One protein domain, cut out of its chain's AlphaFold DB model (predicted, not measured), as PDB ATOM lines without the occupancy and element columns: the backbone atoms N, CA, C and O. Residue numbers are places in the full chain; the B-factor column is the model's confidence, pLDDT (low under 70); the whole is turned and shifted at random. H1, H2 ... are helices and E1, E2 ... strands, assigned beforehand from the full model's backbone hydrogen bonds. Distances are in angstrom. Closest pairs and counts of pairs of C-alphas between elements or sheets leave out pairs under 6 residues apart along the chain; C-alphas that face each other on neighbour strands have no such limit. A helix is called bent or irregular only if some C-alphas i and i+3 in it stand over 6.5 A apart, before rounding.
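What this domain is: This is residues 10 to 104 of the 339 residues of an uncharacterized protein of Phocaeicola vulgatus (UniProt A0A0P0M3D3). What shape do these coordinates make? A strongly twisted sheet has E1 and E2 end to end along one side of E5 and the hairpin of E4 and E3 on the other side; H2 packs over E3 and E4. E4 bends by 82 degrees at residue 73, and the short H1 only grazes the sheet. What are the parts and the size? The printed part has 95 residues with two named helices and five named strands, of mixed class, helices and strands: along the chain come E1 and then E2, followed by H1, then E3, then E4, then E5, and last H2; the sheet is branched, with the antiparallel neighbour pairs E1 and E5, E2 and E5, E3 and E4, and E4 and E5. The whole is compact and rounded, with a radius of gyration of the C-alphas of 13.6 A and spans of 36 by 35 by 21 A.

How they stand to each other: How do the first strands stand? E1, residues 25 to 27, runs on into E2, residues 30 to 33, at 45 degrees across a break of 2 residues. Both are antiparallel neighbours of E5, residues 84 to 91: N 27 and O 89 are 2.9 A apart, N 30 and O 87 2.7 A. What follows E2? H1, residues 36 to 41, only grazes the sheet with its residues 38 to 41; its closest C-alphas to E2 are those of Asn 38 and Leu 32, 7.7 A apart. How do the later strands pair? E3, residues 58 to 65, E4, residues 68 to 81, and E5 form a meander, each strand the antiparallel neighbour of the one before, with hairpins E3 and E4, and E4 and E5. N 59 and O 76 are 2.9 A apart, and N 75 and O 90 2.8 A, within hydrogen-bond range. Where is the last helix? H2, residues 93 to 102, is on the sheet at a height of 9.3 A, over E3 and E4, along the strands at 7 degrees to E3 on the local plane; its closest C-alphas to E4 are those of Thr 95 and Lys 75, 6.1 A apart. H2 is irregular, with C-alphas 96 and 99 7.0 A apart, and has 2 of 6 O i to N i+4 pairs and 5 of 7 O i to N i+3 pairs within range; in H1 every O i to N i+4 pair is.

Where its parts are: Where does E1 begin? C-alpha 25 is at (223.826, 235.160, 230.815). How long are the longer elements? E3 measures 21.5 A from first to last C-alpha, E4 29.3 A, E5 22.4 A and H2 15.9 A, ending at C-alpha 102, (210.203, 244.004, 240.253).

The domain as a whole: How far does it reach? The two C-alphas farthest apart, of Ser 49 and Val 68, are 39.4 A apart. Are there cuts or long links? The printed part has no cut, and the link from H1 to E3, 16 residues, is long. Where is confidence low? Residues 10 to 28, 50 to 57 and 99 to 104 include the 33 residues with pLDDT under 70.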
ATOM      1  N   LYS A  10     223.269 230.440 226.756       43.19
ATOM      2  CA  LYS A  10     223.752 231.468 225.831       43.19
ATOM      3  C   LYS A  10     224.561 232.496 226.610       43.19
ATOM      4  O   LYS A  10     224.021 233.231 227.430       43.19
ATOM      5  N   TYR A  11     225.852 232.571 226.301       38.22
ATOM      6  CA  TYR A  11     226.671 233.729 226.634       38.22
ATOM      7  C   TYR A  11     226.587 234.710 225.468       38.22
ATOM      8  O   TYR A  11     226.978 234.373 224.347       38.22
ATOM      9  N   LYS A  12     226.035 235.904 225.685       38.03
ATOM     10  CA  LYS A  12     225.992 236.935 224.647       38.03
ATOM     11  C   LYS A  12     226.087 238.305 225.301       38.03
ATOM     12  O   LYS A  12     225.279 238.629 226.153       38.03
ATOM     13  N   ASN A  13     227.083 239.078 224.897       29.62
ATOM     14  CA  ASN A  13     227.372 240.410 225.414       29.62
ATOM     15  C   ASN A  13     226.892 241.431 224.371       29.62
ATOM     16  O   ASN A  13     227.285 241.280 223.218       29.62
ATOM     17  N   ASN A  14     226.028 242.394 224.720       34.91
ATOM     18  CA  ASN A  14     225.610 243.482 223.819       34.91
ATOM     19  C   ASN A  14     225.117 244.714 224.601       34.91
ATOM     20  O   ASN A  14     224.195 244.611 225.405       34.91
ATOM     21  N   ILE A  15     225.717 245.876 224.314       37.75
ATOM     22  CA  ILE A  15     225.572 247.140 225.062       37.75
ATOM     23  C   ILE A  15     224.395 248.021 224.591       37.75
ATOM     24  O   ILE A  15     223.991 248.911 225.324       37.75
ATOM     25  N   PHE A  16     223.764 247.791 223.434       42.97
ATOM     26  CA  PHE A  16     222.644 248.643 223.002       42.97
ATOM     27  C   PHE A  16     221.575 247.857 222.250       42.97
ATOM     28  O   PHE A  16     221.877 247.239 221.231       42.97
ATOM     29  N   THR A  17     220.327 247.901 222.730       30.80
ATOM     30  CA  THR A  17     219.127 247.967 221.863       30.80
ATOM     31  C   THR A  17     217.821 248.226 222.625       30.80
ATOM     32  O   THR A  17     216.877 248.667 221.981       30.80
ATOM     33  N   ASP A  18     217.736 247.975 223.940       35.91
ATOM     34  CA  ASP A  18     216.548 248.242 224.781       35.91
ATOM     35  C   ASP A  18     216.859 247.934 226.266       35.91
ATOM     36  O   ASP A  18     217.669 247.036 226.513       35.91
ATOM     37  N   ILE A  19     216.203 248.570 227.250       40.28
ATOM     38  CA  ILE A  19     216.315 248.157 228.675       40.28
ATOM     39  C   ILE A  19     215.755 246.736 228.856       40.28
ATOM     40  O   ILE A  19     216.342 245.923 229.567       40.28
ATOM     41  N   GLY A  20     214.711 246.376 228.101       38.00
ATOM     42  CA  GLY A  20     214.183 245.006 228.036       38.00
ATOM     43  C   GLY A  20     215.086 243.997 227.305       38.00
ATOM     44  O   GLY A  20     214.703 242.840 227.141       38.00
ATOM     45  N   LYS A  21     216.267 244.414 226.821       40.59
ATOM     46  CA  LYS A  21     217.207 243.588 226.039       40.59
ATOM     47  C   LYS A  21     218.636 243.617 226.584       40.59
ATOM     48  O   LYS A  21     219.562 243.311 225.832       40.59
ATOM     49  N   ILE A  22     218.841 243.944 227.864       41.09
ATOM     50  CA  ILE A  22     220.126 243.688 228.534       41.09
ATOM     51  C   ILE A  22     220.388 242.178 228.457       41.09
ATOM     52  O   ILE A  22     219.800 241.382 229.195       41.09
ATOM     53  N   VAL A  23     221.226 241.754 227.502       45.03
ATOM     54  CA  VAL A  23     221.489 240.330 227.289       45.03
ATOM     55  C   VAL A  23     222.452 239.873 228.367       45.03
ATOM     56  O   VAL A  23     223.659 240.086 228.321       45.03
ATOM     57  N   SER A  24     221.842 239.295 229.383       51.94
ATOM     58  CA  SER A  24     222.487 238.656 230.514       51.94
ATOM     59  C   SER A  24     222.987 237.279 230.095       51.94
ATOM     60  O   SER A  24     222.627 236.775 229.023       51.94
ATOM     61  N   ASN A  25     223.744 236.605 230.961       59.59
ATOM     62  CA  ASN A  25     223.826 235.160 230.815       59.59
ATOM     63  C   ASN A  25     222.405 234.615 230.950       59.59
ATOM     64  O   ASN A  25     221.774 234.826 231.987       59.59
ATOM     65  N   THR A  26     221.890 234.011 229.881       64.44
ATOM     66  CA  THR A  26     220.494 233.584 229.798       64.44
ATOM     67  C   THR A  26     220.392 232.143 229.328       64.44
ATOM     68  O   THR A  26     221.215 231.650 228.543       64.44
ATOM     69  N   SER A  27     219.389 231.429 229.828       65.25
ATOM     70  CA  SER A  27     219.065 230.105 229.315       65.25
ATOM     71  C   SER A  27     218.242 230.237 228.036       65.25
ATOM     72  O   SER A  27     217.637 231.271 227.757       65.25
ATOM     73  N   TYR A  28     218.164 229.155 227.265       69.62
ATOM     74  CA  TYR A  28     217.030 228.990 226.353       69.62
ATOM     75  C   TYR A  28     215.720 228.887 227.148       69.62
ATOM     76  O   TYR A  28     215.745 228.681 228.365       69.62
ATOM     77  N   THR A  29     214.591 229.009 226.450       79.38
ATOM     78  CA  THR A  29     213.257 228.864 227.035       79.38
ATOM     79  C   THR A  29     213.129 227.542 227.794       79.38
ATOM     80  O   THR A  29     213.293 226.463 227.224       79.38
ATOM     81  N   ILE A  30     212.815 227.641 229.080       84.88
ATOM     82  CA  ILE A  30     212.496 226.539 229.979       84.88
ATOM     83  C   ILE A  30     210.979 226.489 230.106       84.88
ATOM     84  O   ILE A  30     210.332 227.486 230.433       84.88
ATOM     85  N   LYS A  31     210.412 225.315 229.844       88.75
ATOM     86  CA  LYS A  31     208.975 225.070 229.964       88.75
ATOM     87  C   LYS A  31     208.678 224.521 231.352       88.75
ATOM     88  O   LYS A  31     209.122 223.426 231.686       88.75
ATOM     89  N   LEU A  32     207.936 225.283 232.148       88.12
ATOM     90  CA  LEU A  32     207.451 224.852 233.452       88.12
ATOM     91  C   LEU A  32     205.987 224.398 233.335       88.12
ATOM     92  O   LEU A  32     205.182 225.087 232.707       88.12
ATOM     93  N   PRO A  33     205.614 223.251 233.931       90.06
ATOM     94  CA  PRO A  33     204.259 222.722 233.822       90.06
ATOM     95  C   PRO A  33     203.239 223.641 234.505       90.06
ATOM     96  O   PRO A  33     203.545 224.276 235.519       90.06
ATOM     97  N   ASN A  34     202.010 223.670 233.986       87.25
ATOM     98  CA  ASN A  34     200.917 224.469 234.534       87.25
ATOM     99  C   ASN A  34     200.321 223.813 235.799       87.25
ATOM    100  O   ASN A  34     199.299 223.133 235.763       87.25
ATOM    101  N   THR A  35     201.026 223.943 236.921       91.06
ATOM    102  CA  THR A  35     200.581 223.454 238.236       91.06
ATOM    103  C   THR A  35     200.035 224.607 239.068       91.06
ATOM    104  O   THR A  35     200.508 225.729 238.918       91.06
ATOM    105  N   VAL A  36     199.132 224.338 240.020       88.94
ATOM    106  CA  VAL A  36     198.591 225.359 240.948       88.94
ATOM    107  C   VAL A  36     199.704 226.159 241.637       88.94
ATOM    108  O   VAL A  36     199.603 227.371 241.807       88.94
ATOM    109  N   ARG A  37     200.815 225.496 241.986       89.12
ATOM    110  CA  ARG A  37     201.980 226.155 242.588       89.12
ATOM    111  C   ARG A  37     202.655 227.131 241.624       89.12
ATOM    112  O   ARG A  37     203.023 228.221 242.042       89.12
ATOM    113  N   ASN A  38     202.823 226.744 240.361       87.50
ATOM    114  CA  ASN A  38     203.437 227.607 239.354       87.50
ATOM    115  C   ASN A  38     202.498 228.753 238.959       87.50
ATOM    116  O   ASN A  38     202.962 229.879 238.845       87.50
ATOM    117  N   GLN A  39     201.190 228.498 238.852       86.94
ATOM    118  CA  GLN A  39     200.180 229.539 238.645       86.94
ATOM    119  C   GLN A  39     200.250 230.601 239.741       86.94
ATOM    120  O   GLN A  39     200.395 231.780 239.445       86.94
ATOM    121  N   SER A  40     200.245 230.181 241.009       85.56
ATOM    122  CA  SER A  40     200.371 231.101 242.141       85.56
ATOM    123  C   SER A  40     201.709 231.851 242.136       85.56
ATOM    124  O   SER A  40     201.726 233.058 242.356       85.56
ATOM    125  N   ALA A  41     202.822 231.171 241.834       85.69
ATOM    126  CA  ALA A  41     204.145 231.798 241.769       85.69
ATOM    127  C   ALA A  41     204.250 232.862 240.663       85.69
ATOM    128  O   ALA A  41     204.941 233.860 240.841       85.69
ATOM    129  N   PHE A  42     203.551 232.664 239.543       83.50
ATOM    130  CA  PHE A  42     203.456 233.631 238.448       83.50
ATOM    131  C   PHE A  42     202.193 234.499 238.526       83.50
ATOM    132  O   PHE A  42     201.763 235.030 237.505       83.50
ATOM    133  N   LEU A  43     201.595 234.640 239.717       83.69
ATOM    134  CA  LEU A  43     200.452 235.524 239.984       83.69
ATOM    135  C   LEU A  43     199.277 235.334 239.008       83.69
ATOM    136  O   LEU A  43     198.598 236.287 238.629       83.69
ATOM    137  N   HIS A  44     199.040 234.089 238.593       85.69
ATOM    138  CA  HIS A  44     198.015 233.711 237.623       85.69
ATOM    139  C   HIS A  44     198.127 234.437 236.270       85.69
ATOM    140  O   HIS A  44     197.121 234.733 235.628       85.69
ATOM    141  N   ALA A  45     199.353 234.693 235.797       77.88
ATOM    142  CA  ALA A  45     199.621 235.267 234.472       77.88
ATOM    143  C   ALA A  45     199.083 234.426 233.288       77.88
ATOM    144  O   ALA A  45     199.136 234.859 232.138       77.88
ATOM    145  N   ASP A  46     198.592 233.212 233.536       81.06
ATOM    146  CA  ASP A  46     197.864 232.386 232.573       81.06
ATOM    147  C   ASP A  46     196.405 232.836 232.358       81.06
ATOM    148  O   ASP A  46     195.795 232.477 231.350       81.06
ATOM    149  N   LEU A  47     195.840 233.643 233.264       82.50
ATOM    150  CA  LEU A  47     194.471 234.142 233.150       82.50
ATOM    151  C   LEU A  47     194.390 235.382 232.242       82.50
ATOM    152  O   LEU A  47     195.099 236.359 232.484       82.50
ATOM    153  N   PRO A  48     193.451 235.435 231.274       71.44
ATOM    154  CA  PRO A  48     193.283 236.596 230.391       71.44
ATOM    155  C   PRO A  48     192.936 237.903 231.117       71.44
ATOM    156  O   PRO A  48     193.160 238.987 230.584       71.44
ATOM    157  N   SER A  49     192.352 237.810 232.314       71.06
ATOM    158  CA  SER A  49     191.996 238.959 233.153       71.06
ATOM    159  C   SER A  49     193.182 239.548 233.918       71.06
ATOM    160  O   SER A  49     193.066 240.652 234.446       71.06
ATOM    161  N   CYS A  50     194.303 238.830 234.008       66.31
ATOM    162  CA  CYS A  50     195.490 239.296 234.710       66.31
ATOM    163  C   CYS A  50     196.343 240.154 233.768       66.31
ATOM    164  O   CYS A  50     196.976 239.655 232.840       66.31
ATOM    165  N   GLN A  51     196.368 241.465 234.009       57.53
ATOM    166  CA  GLN A  51     197.243 242.390 233.293       57.53
ATOM    167  C   GLN A  51     198.637 242.382 233.932       57.53
ATOM    168  O   GLN A  51     198.894 243.140 234.861       57.53
ATOM    169  N   TYR A  52     199.542 241.540 233.433       56.41
ATOM    170  CA  TYR A  52     200.966 241.626 233.767       56.41
ATOM    171  C   TYR A  52     201.799 241.861 232.511       56.41
ATOM    172  O   TYR A  52     201.658 241.165 231.503       56.41
ATOM    173  N   SER A  53     202.709 242.833 232.585       53.09
ATOM    174  CA  SER A  53     203.812 242.927 231.636       53.09
ATOM    175  C   SER A  53     204.767 241.769 231.912       53.09
ATOM    176  O   SER A  53     205.318 241.624 233.001       53.09
ATOM    177  N   VAL A  54     204.972 240.939 230.894       48.47
ATOM    178  CA  VAL A  54     205.810 239.733 230.934       48.47
ATOM    179  C   VAL A  54     207.286 240.061 231.262       48.47
ATOM    180  O   VAL A  54     208.052 239.186 231.648       48.47
ATOM    181  N   ALA A  55     207.675 241.341 231.192       49.72
ATOM    182  CA  ALA A  55     209.010 241.840 231.516       49.72
ATOM    183  C   ALA A  55     209.212 242.283 232.983       49.72
ATOM    184  O   ALA A  55     210.334 242.635 233.343       49.72
ATOM    185  N   SER A  56     208.164 242.310 233.816       54.91
ATOM    186  CA  SER A  56     208.189 243.121 235.045       54.91
ATOM    187  C   SER A  56     208.502 242.374 236.342       54.91
ATOM    188  O   SER A  56     208.693 243.035 237.354       54.91
ATOM    189  N   PHE A  57     208.571 241.035 236.374       63.53
ATOM    190  CA  PHE A  57     208.928 240.351 237.623       63.53
ATOM    191  C   PHE A  57     209.833 239.124 237.458       63.53
ATOM    192  O   PHE A  57     209.625 238.239 236.628       63.53
ATOM    193  N   TYR A  58     210.853 239.090 238.308       79.25
ATOM    194  CA  TYR A  58     211.887 238.079 238.432       79.25
ATOM    195  C   TYR A  58     211.686 237.286 239.723       79.25
ATOM    196  O   TYR A  58     211.658 237.871 240.808       79.25
ATOM    197  N   LEU A  59     211.631 235.956 239.630       85.12
ATOM    198  CA  LEU A  59     211.617 235.063 240.794       85.12
ATOM    199  C   LEU A  59     213.018 234.516 241.079       85.12
ATOM    200  O   LEU A  59     213.814 234.312 240.161       85.12
ATOM    201  N   ASP A  60     213.314 234.239 242.347       88.00
ATOM    202  CA  ASP A  60     214.565 233.586 242.732       88.00
ATOM    203  C   ASP A  60     214.644 232.158 242.199       88.00
ATOM    204  O   ASP A  60     213.711 231.360 242.328       88.00
ATOM    205  N   ALA A  61     215.792 231.819 241.620       88.44
ATOM    206  CA  ALA A  61     216.023 230.521 241.021       88.44
ATOM    207  C   ALA A  61     217.450 230.014 241.257       88.44
ATOM    208  O   ALA A  61     218.412 230.752 241.472       88.44
ATOM    209  N   ARG A  62     217.592 228.694 241.164       88.25
ATOM    210  CA  ARG A  62     218.880 228.002 241.092       88.25
ATOM    211  C   ARG A  62     218.778 226.864 240.099       88.25
ATOM    212  O   ARG A  62     217.724 226.238 239.983       88.25
ATOM    213  N   TYR A  63     219.872 226.581 239.406       85.19
ATOM    214  CA  TYR A  63     219.933 225.467 238.470       85.19
ATOM    215  C   TYR A  63     220.796 224.348 239.044       85.19
ATOM    216  O   TYR A  63     221.995 224.526 239.260       85.19
ATOM    217  N   ILE A  64     220.174 223.193 239.281       84.12
ATOM    218  CA  ILE A  64     220.822 221.990 239.808       84.12
ATOM    219  C   ILE A  64     220.764 220.909 238.732       84.12
ATOM    220  O   ILE A  64     219.686 220.575 238.244       84.12
ATOM    221  N   ARG A  65     221.914 220.325 238.397       79.69
ATOM    222  CA  ARG A  65     222.025 219.191 237.474       79.69
ATOM    223  C   ARG A  65     222.763 218.056 238.165       79.69
ATOM    224  O   ARG A  65     223.848 218.261 238.699       79.69
ATOM    225  N   ASN A  66     222.180 216.859 238.151       83.31
ATOM    226  CA  ASN A  66     222.760 215.653 238.755       83.31
ATOM    227  C   ASN A  66     223.202 215.852 240.221       83.31
ATOM    228  O   ASN A  66     224.245 215.361 240.638       83.31
ATOM    229  N   GLY A  67     222.418 216.611 240.994       81.56
ATOM    230  CA  GLY A  67     222.714 216.913 242.399       81.56
ATOM    231  C   GLY A  67     223.763 218.007 242.629       81.56
ATOM    232  O   GLY A  67     223.997 218.370 243.777       81.56
ATOM    233  N   VAL A  68     224.355 218.571 241.572       77.62
ATOM    234  CA  VAL A  68     225.314 219.681 241.653       77.62
ATOM    235  C   VAL A  68     224.628 220.981 241.251       77.62
ATOM    236  O   VAL A  68     224.012 221.072 240.188       77.62
ATOM    237  N   GLU A  69     224.731 222.003 242.099       83.44
ATOM    238  CA  GLU A  69     224.284 223.354 241.765       83.44
ATOM    239  C   GLU A  69     225.248 223.970 240.742       83.44
ATOM    240  O   GLU A  69     226.407 224.240 241.048       83.44
ATOM    241  N   ILE A  70     224.771 224.144 239.509       82.31
ATOM    242  CA  ILE A  70     225.544 224.726 238.403       82.31
ATOM    243  C   ILE A  70     225.411 226.251 238.400       82.31
ATOM    244  O   ILE A  70     226.380 226.948 238.108       82.31
ATOM    245  N   ILE A  71     224.221 226.780 238.709       81.81
ATOM    246  CA  ILE A  71     223.971 228.226 238.756       81.81
ATOM    247  C   ILE A  71     223.315 228.566 240.089       81.81
ATOM    248  O   ILE A  71     222.180 228.157 240.345       81.81
ATOM    249  N   LYS A  72     224.035 229.342 240.899       83.69
ATOM    250  CA  LYS A  72     223.566 229.916 242.161       83.69
ATOM    251  C   LYS A  72     223.075 231.347 241.932       83.69
ATOM    252  O   LYS A  72     223.679 232.076 241.149       83.69
ATOM    253  N   GLY A  73     222.018 231.746 242.644       82.94
ATOM    254  CA  GLY A  73     221.515 233.125 242.628       82.94
ATOM    255  C   GLY A  73     221.003 233.572 241.260       82.94
ATOM    256  O   GLY A  73     221.190 234.724 240.881       82.94
ATOM    257  N   ALA A  74     220.413 232.656 240.491       86.31
ATOM    258  CA  ALA A  74     219.758 233.012 239.243       86.31
ATOM    259  C   ALA A  74     218.423 233.708 239.532       86.31
ATOM    260  O   ALA A  74     217.827 233.554 240.599       86.31
ATOM    261  N   LYS A  75     217.922 234.423 238.534       86.06
ATOM    262  CA  LYS A  75     216.539 234.881 238.492       86.06
ATOM    263  C   LYS A  75     215.832 234.219 237.321       86.06
ATOM    264  O   LYS A  75     216.465 233.923 236.312       86.06
ATOM    265  N   ILE A  76     214.537 233.979 237.439       85.75
ATOM    266  CA  ILE A  76     213.704 233.477 236.346       85.75
ATOM    267  C   ILE A  76     212.646 234.518 236.008       85.75
ATOM    268  O   ILE A  76     212.028 235.075 236.911       85.75
ATOM    269  N   TYR A  77     212.457 234.784 234.720       81.00
ATOM    270  CA  TYR A  77     211.400 235.663 234.230       81.00
ATOM    271  C   TYR A  77     210.507 234.916 233.247       81.00
ATOM    272  O   TYR A  77     210.929 233.954 232.588       81.00
ATOM    273  N   LEU A  78     209.252 235.346 233.188       82.44
ATOM    274  CA  LEU A  78     208.254 234.805 232.283       82.44
ATOM    275  C   LEU A  78     208.499 235.364 230.873       82.44
ATOM    276  O   LEU A  78     208.850 236.522 230.719       82.44
ATOM    277  N   ILE A  79     208.359 234.537 229.843       81.38
ATOM    278  CA  ILE A  79     208.441 234.930 228.423       81.38
ATOM    279  C   ILE A  79     207.047 234.905 227.799       81.38
ATOM    280  O   ILE A  79     206.726 235.730 226.945       81.38
ATOM    281  N   GLY A  80     206.213 233.966 228.238       78.94
ATOM    282  CA  GLY A  80     204.843 233.841 227.783       78.94
ATOM    283  C   GLY A  80     204.111 232.711 228.489       78.94
ATOM    284  O   GLY A  80     204.713 231.834 229.117       78.94
ATOM    285  N   THR A  81     202.791 232.744 228.368       79.38
ATOM    286  CA  THR A  81     201.890 231.710 228.867       79.38
ATOM    287  C   THR A  81     201.181 231.061 227.685       79.38
ATOM    288  O   THR A  81     200.662 231.724 226.790       79.38
ATOM    289  N   SER A  82     201.234 229.733 227.645       77.94
ATOM    290  CA  SER A  82     200.441 228.888 226.747       77.94
ATOM    291  C   SER A  82     199.886 227.728 227.583       77.94
ATOM    292  O   SER A  82     199.485 227.940 228.725       77.94
ATOM    293  N   ASP A  83     199.955 226.489 227.095       83.50
ATOM    294  CA  ASP A  83     199.664 225.291 227.896       83.50
ATOM    295  C   ASP A  83     200.707 225.060 229.015       83.50
ATOM    296  O   ASP A  83     200.515 224.252 229.926       83.50
ATOM    297  N   VAL A  84     201.834 225.774 228.945       87.62
ATOM    298  CA  VAL A  84     202.930 225.791 229.920       87.62
ATOM    299  C   VAL A  84     203.376 227.226 230.191       87.62
ATOM    300  O   VAL A  84     203.140 228.128 229.382       87.62
ATOM    301  N   PHE A  85     204.086 227.428 231.301       86.62
ATOM    302  CA  PHE A  85     204.810 228.671 231.552       86.62
ATOM    303  C   PHE A  85     206.152 228.619 230.817       86.62
ATOM    304  O   PHE A  85     207.016 227.794 231.133       86.62
ATOM    305  N   GLU A  86     206.325 229.480 229.822       87.81
ATOM    306  CA  GLU A  86     207.585 229.629 229.101       87.81
ATOM    307  C   GLU A  86     208.439 230.669 229.810       87.81
ATOM    308  O   GLU A  86     208.031 231.813 229.974       87.81
ATOM    309  N   THR A  87     209.626 230.273 230.254       85.31
ATOM    310  CA  THR A  87     210.473 231.089 231.131       85.31
ATOM    311  C   THR A  87     211.919 231.099 230.658       85.31
ATOM    312  O   THR A  87     212.331 230.216 229.908       85.31
ATOM    313  N   ALA A  88     212.720 232.058 231.110       83.62
ATOM    314  CA  ALA A  88     214.175 231.993 230.980       83.62
ATOM    315  C   ALA A  88     214.857 232.311 232.308       83.62
ATOM    316  O   ALA A  88     214.399 233.149 233.082       83.62
ATOM    317  N   LEU A  89     215.977 231.630 232.552       83.88
ATOM    318  CA  LEU A  89     216.889 231.943 233.643       83.88
ATOM    319  C   LEU A  89     217.841 233.046 233.196       83.88
ATOM    320  O   LEU A  89     218.410 232.945 232.112       83.88
ATOM    321  N   ILE A  90     218.070 234.030 234.061       80.56
ATOM    322  CA  ILE A  90     219.171 234.989 233.983       80.56
ATOM    323  C   ILE A  90     220.101 234.822 235.187       80.56
ATOM    324  O   ILE A  90     219.654 234.479 236.282       80.56
ATOM    325  N   TRP A  91     221.401 235.051 235.011       80.62
ATOM    326  CA  TRP A  91     222.370 235.005 236.114       80.62
ATOM    327  C   TRP A  91     223.566 235.936 235.894       80.62
ATOM    328  O   TRP A  91     223.846 236.377 234.776       80.62
ATOM    329  N   GLY A  92     224.306 236.198 236.974       75.75
ATOM    330  CA  GLY A  92     225.421 237.148 236.994       75.75
ATOM    331  C   GLY A  92     224.938 238.578 237.234       75.75
ATOM    332  O   GLY A  92     223.876 238.778 237.802       75.75
ATOM    333  N   ASN A  93     225.690 239.580 236.777       70.81
ATOM    334  CA  ASN A  93     225.464 240.988 237.145       70.81
ATOM    335  C   ASN A  93     224.049 241.508 236.856       70.81
ATOM    336  O   ASN A  93     223.580 242.420 237.521       70.81
ATOM    337  N   ALA A  94     223.345 240.929 235.886       70.31
ATOM    338  CA  ALA A  94     222.007 241.383 235.556       70.31
ATOM    339  C   ALA A  94     220.941 241.047 236.604       70.31
ATOM    340  O   ALA A  94     219.910 241.714 236.654       70.31
ATOM    341  N   THR A  95     221.180 240.055 237.471       75.56
ATOM    342  CA  THR A  95     220.258 239.761 238.579       75.56
ATOM    343  C   THR A  95     220.201 240.903 239.585       75.56
ATOM    344  O   THR A  95     219.203 241.028 240.294       75.56
ATOM    345  N   GLN A  96     221.225 241.759 239.611       77.25
ATOM    346  CA  GLN A  96     221.270 242.934 240.474       77.25
ATOM    347  C   GLN A  96     220.208 243.976 240.111       77.25
ATOM    348  O   GLN A  96     219.733 244.676 240.991       77.25
ATOM    349  N   PHE A  97     219.751 244.018 238.854       72.88
ATOM    350  CA  PHE A  97     218.685 244.928 238.415       72.88
ATOM    351  C   PHE A  97     217.271 244.392 238.675       72.88
ATOM    352  O   PHE A  97     216.289 245.026 238.290       72.88
ATOM    353  N   SER A  98     217.139 243.217 239.302       71.88
ATOM    354  CA  SER A  98     215.822 242.623 239.559       71.88
ATOM    355  C   SER A  98     214.968 243.465 240.505       71.88
ATOM    356  O   SER A  98     213.760 243.498 240.318       71.88
ATOM    357  N   SER A  99     215.567 244.185 241.460       69.75
ATOM    358  CA  SER A  99     214.836 245.096 242.354       69.75
ATOM    359  C   SER A  99     214.226 246.269 241.584       69.75
ATOM    360  O   SER A  99     213.054 246.564 241.767       69.75
ATOM    361  N   ILE A 100     214.976 246.883 240.660       69.69
ATOM    362  CA  ILE A 100     214.464 247.962 239.801       69.69
ATOM    363  C   ILE A 100     213.260 247.487 238.986       69.69
ATOM    364  O   ILE A 100     212.259 248.195 238.913       69.69
ATOM    365  N   ALA A 101     213.357 246.306 238.375       67.38
ATOM    366  CA  ALA A 101     212.288 245.776 237.536       67.38
ATOM    367  C   ALA A 101     211.063 245.340 238.355       67.38
ATOM    368  O   ALA A 101     209.951 245.741 238.028       67.38
ATOM    369  N   ASN A 102     211.274 244.569 239.428       68.38
ATOM    370  CA  ASN A 102     210.203 244.004 240.253       68.38
ATOM    371  C   ASN A 102     209.419 245.067 241.021       68.38
ATOM    372  O   ASN A 102     208.218 244.918 241.214       68.38
ATOM    373  N   GLU A 103     210.109 246.098 241.507       66.75
ATOM    374  CA  GLU A 103     209.503 247.183 242.285       66.75
ATOM    375  C   GLU A 103     209.031 248.334 241.383       66.75
ATOM    376  O   GLU A 103     208.555 249.344 241.890       66.75
ATOM    377  N   GLU A 104     209.176 248.199 240.056       67.12
ATOM    378  CA  GLU A 104     208.861 249.231 239.060       67.12
ATOM    379  C   GLU A 104     209.449 250.606 239.424       67.12
ATOM    380  O   GLU A 104     208.796 251.645 239.273       67.12
TER     381      GLU A 104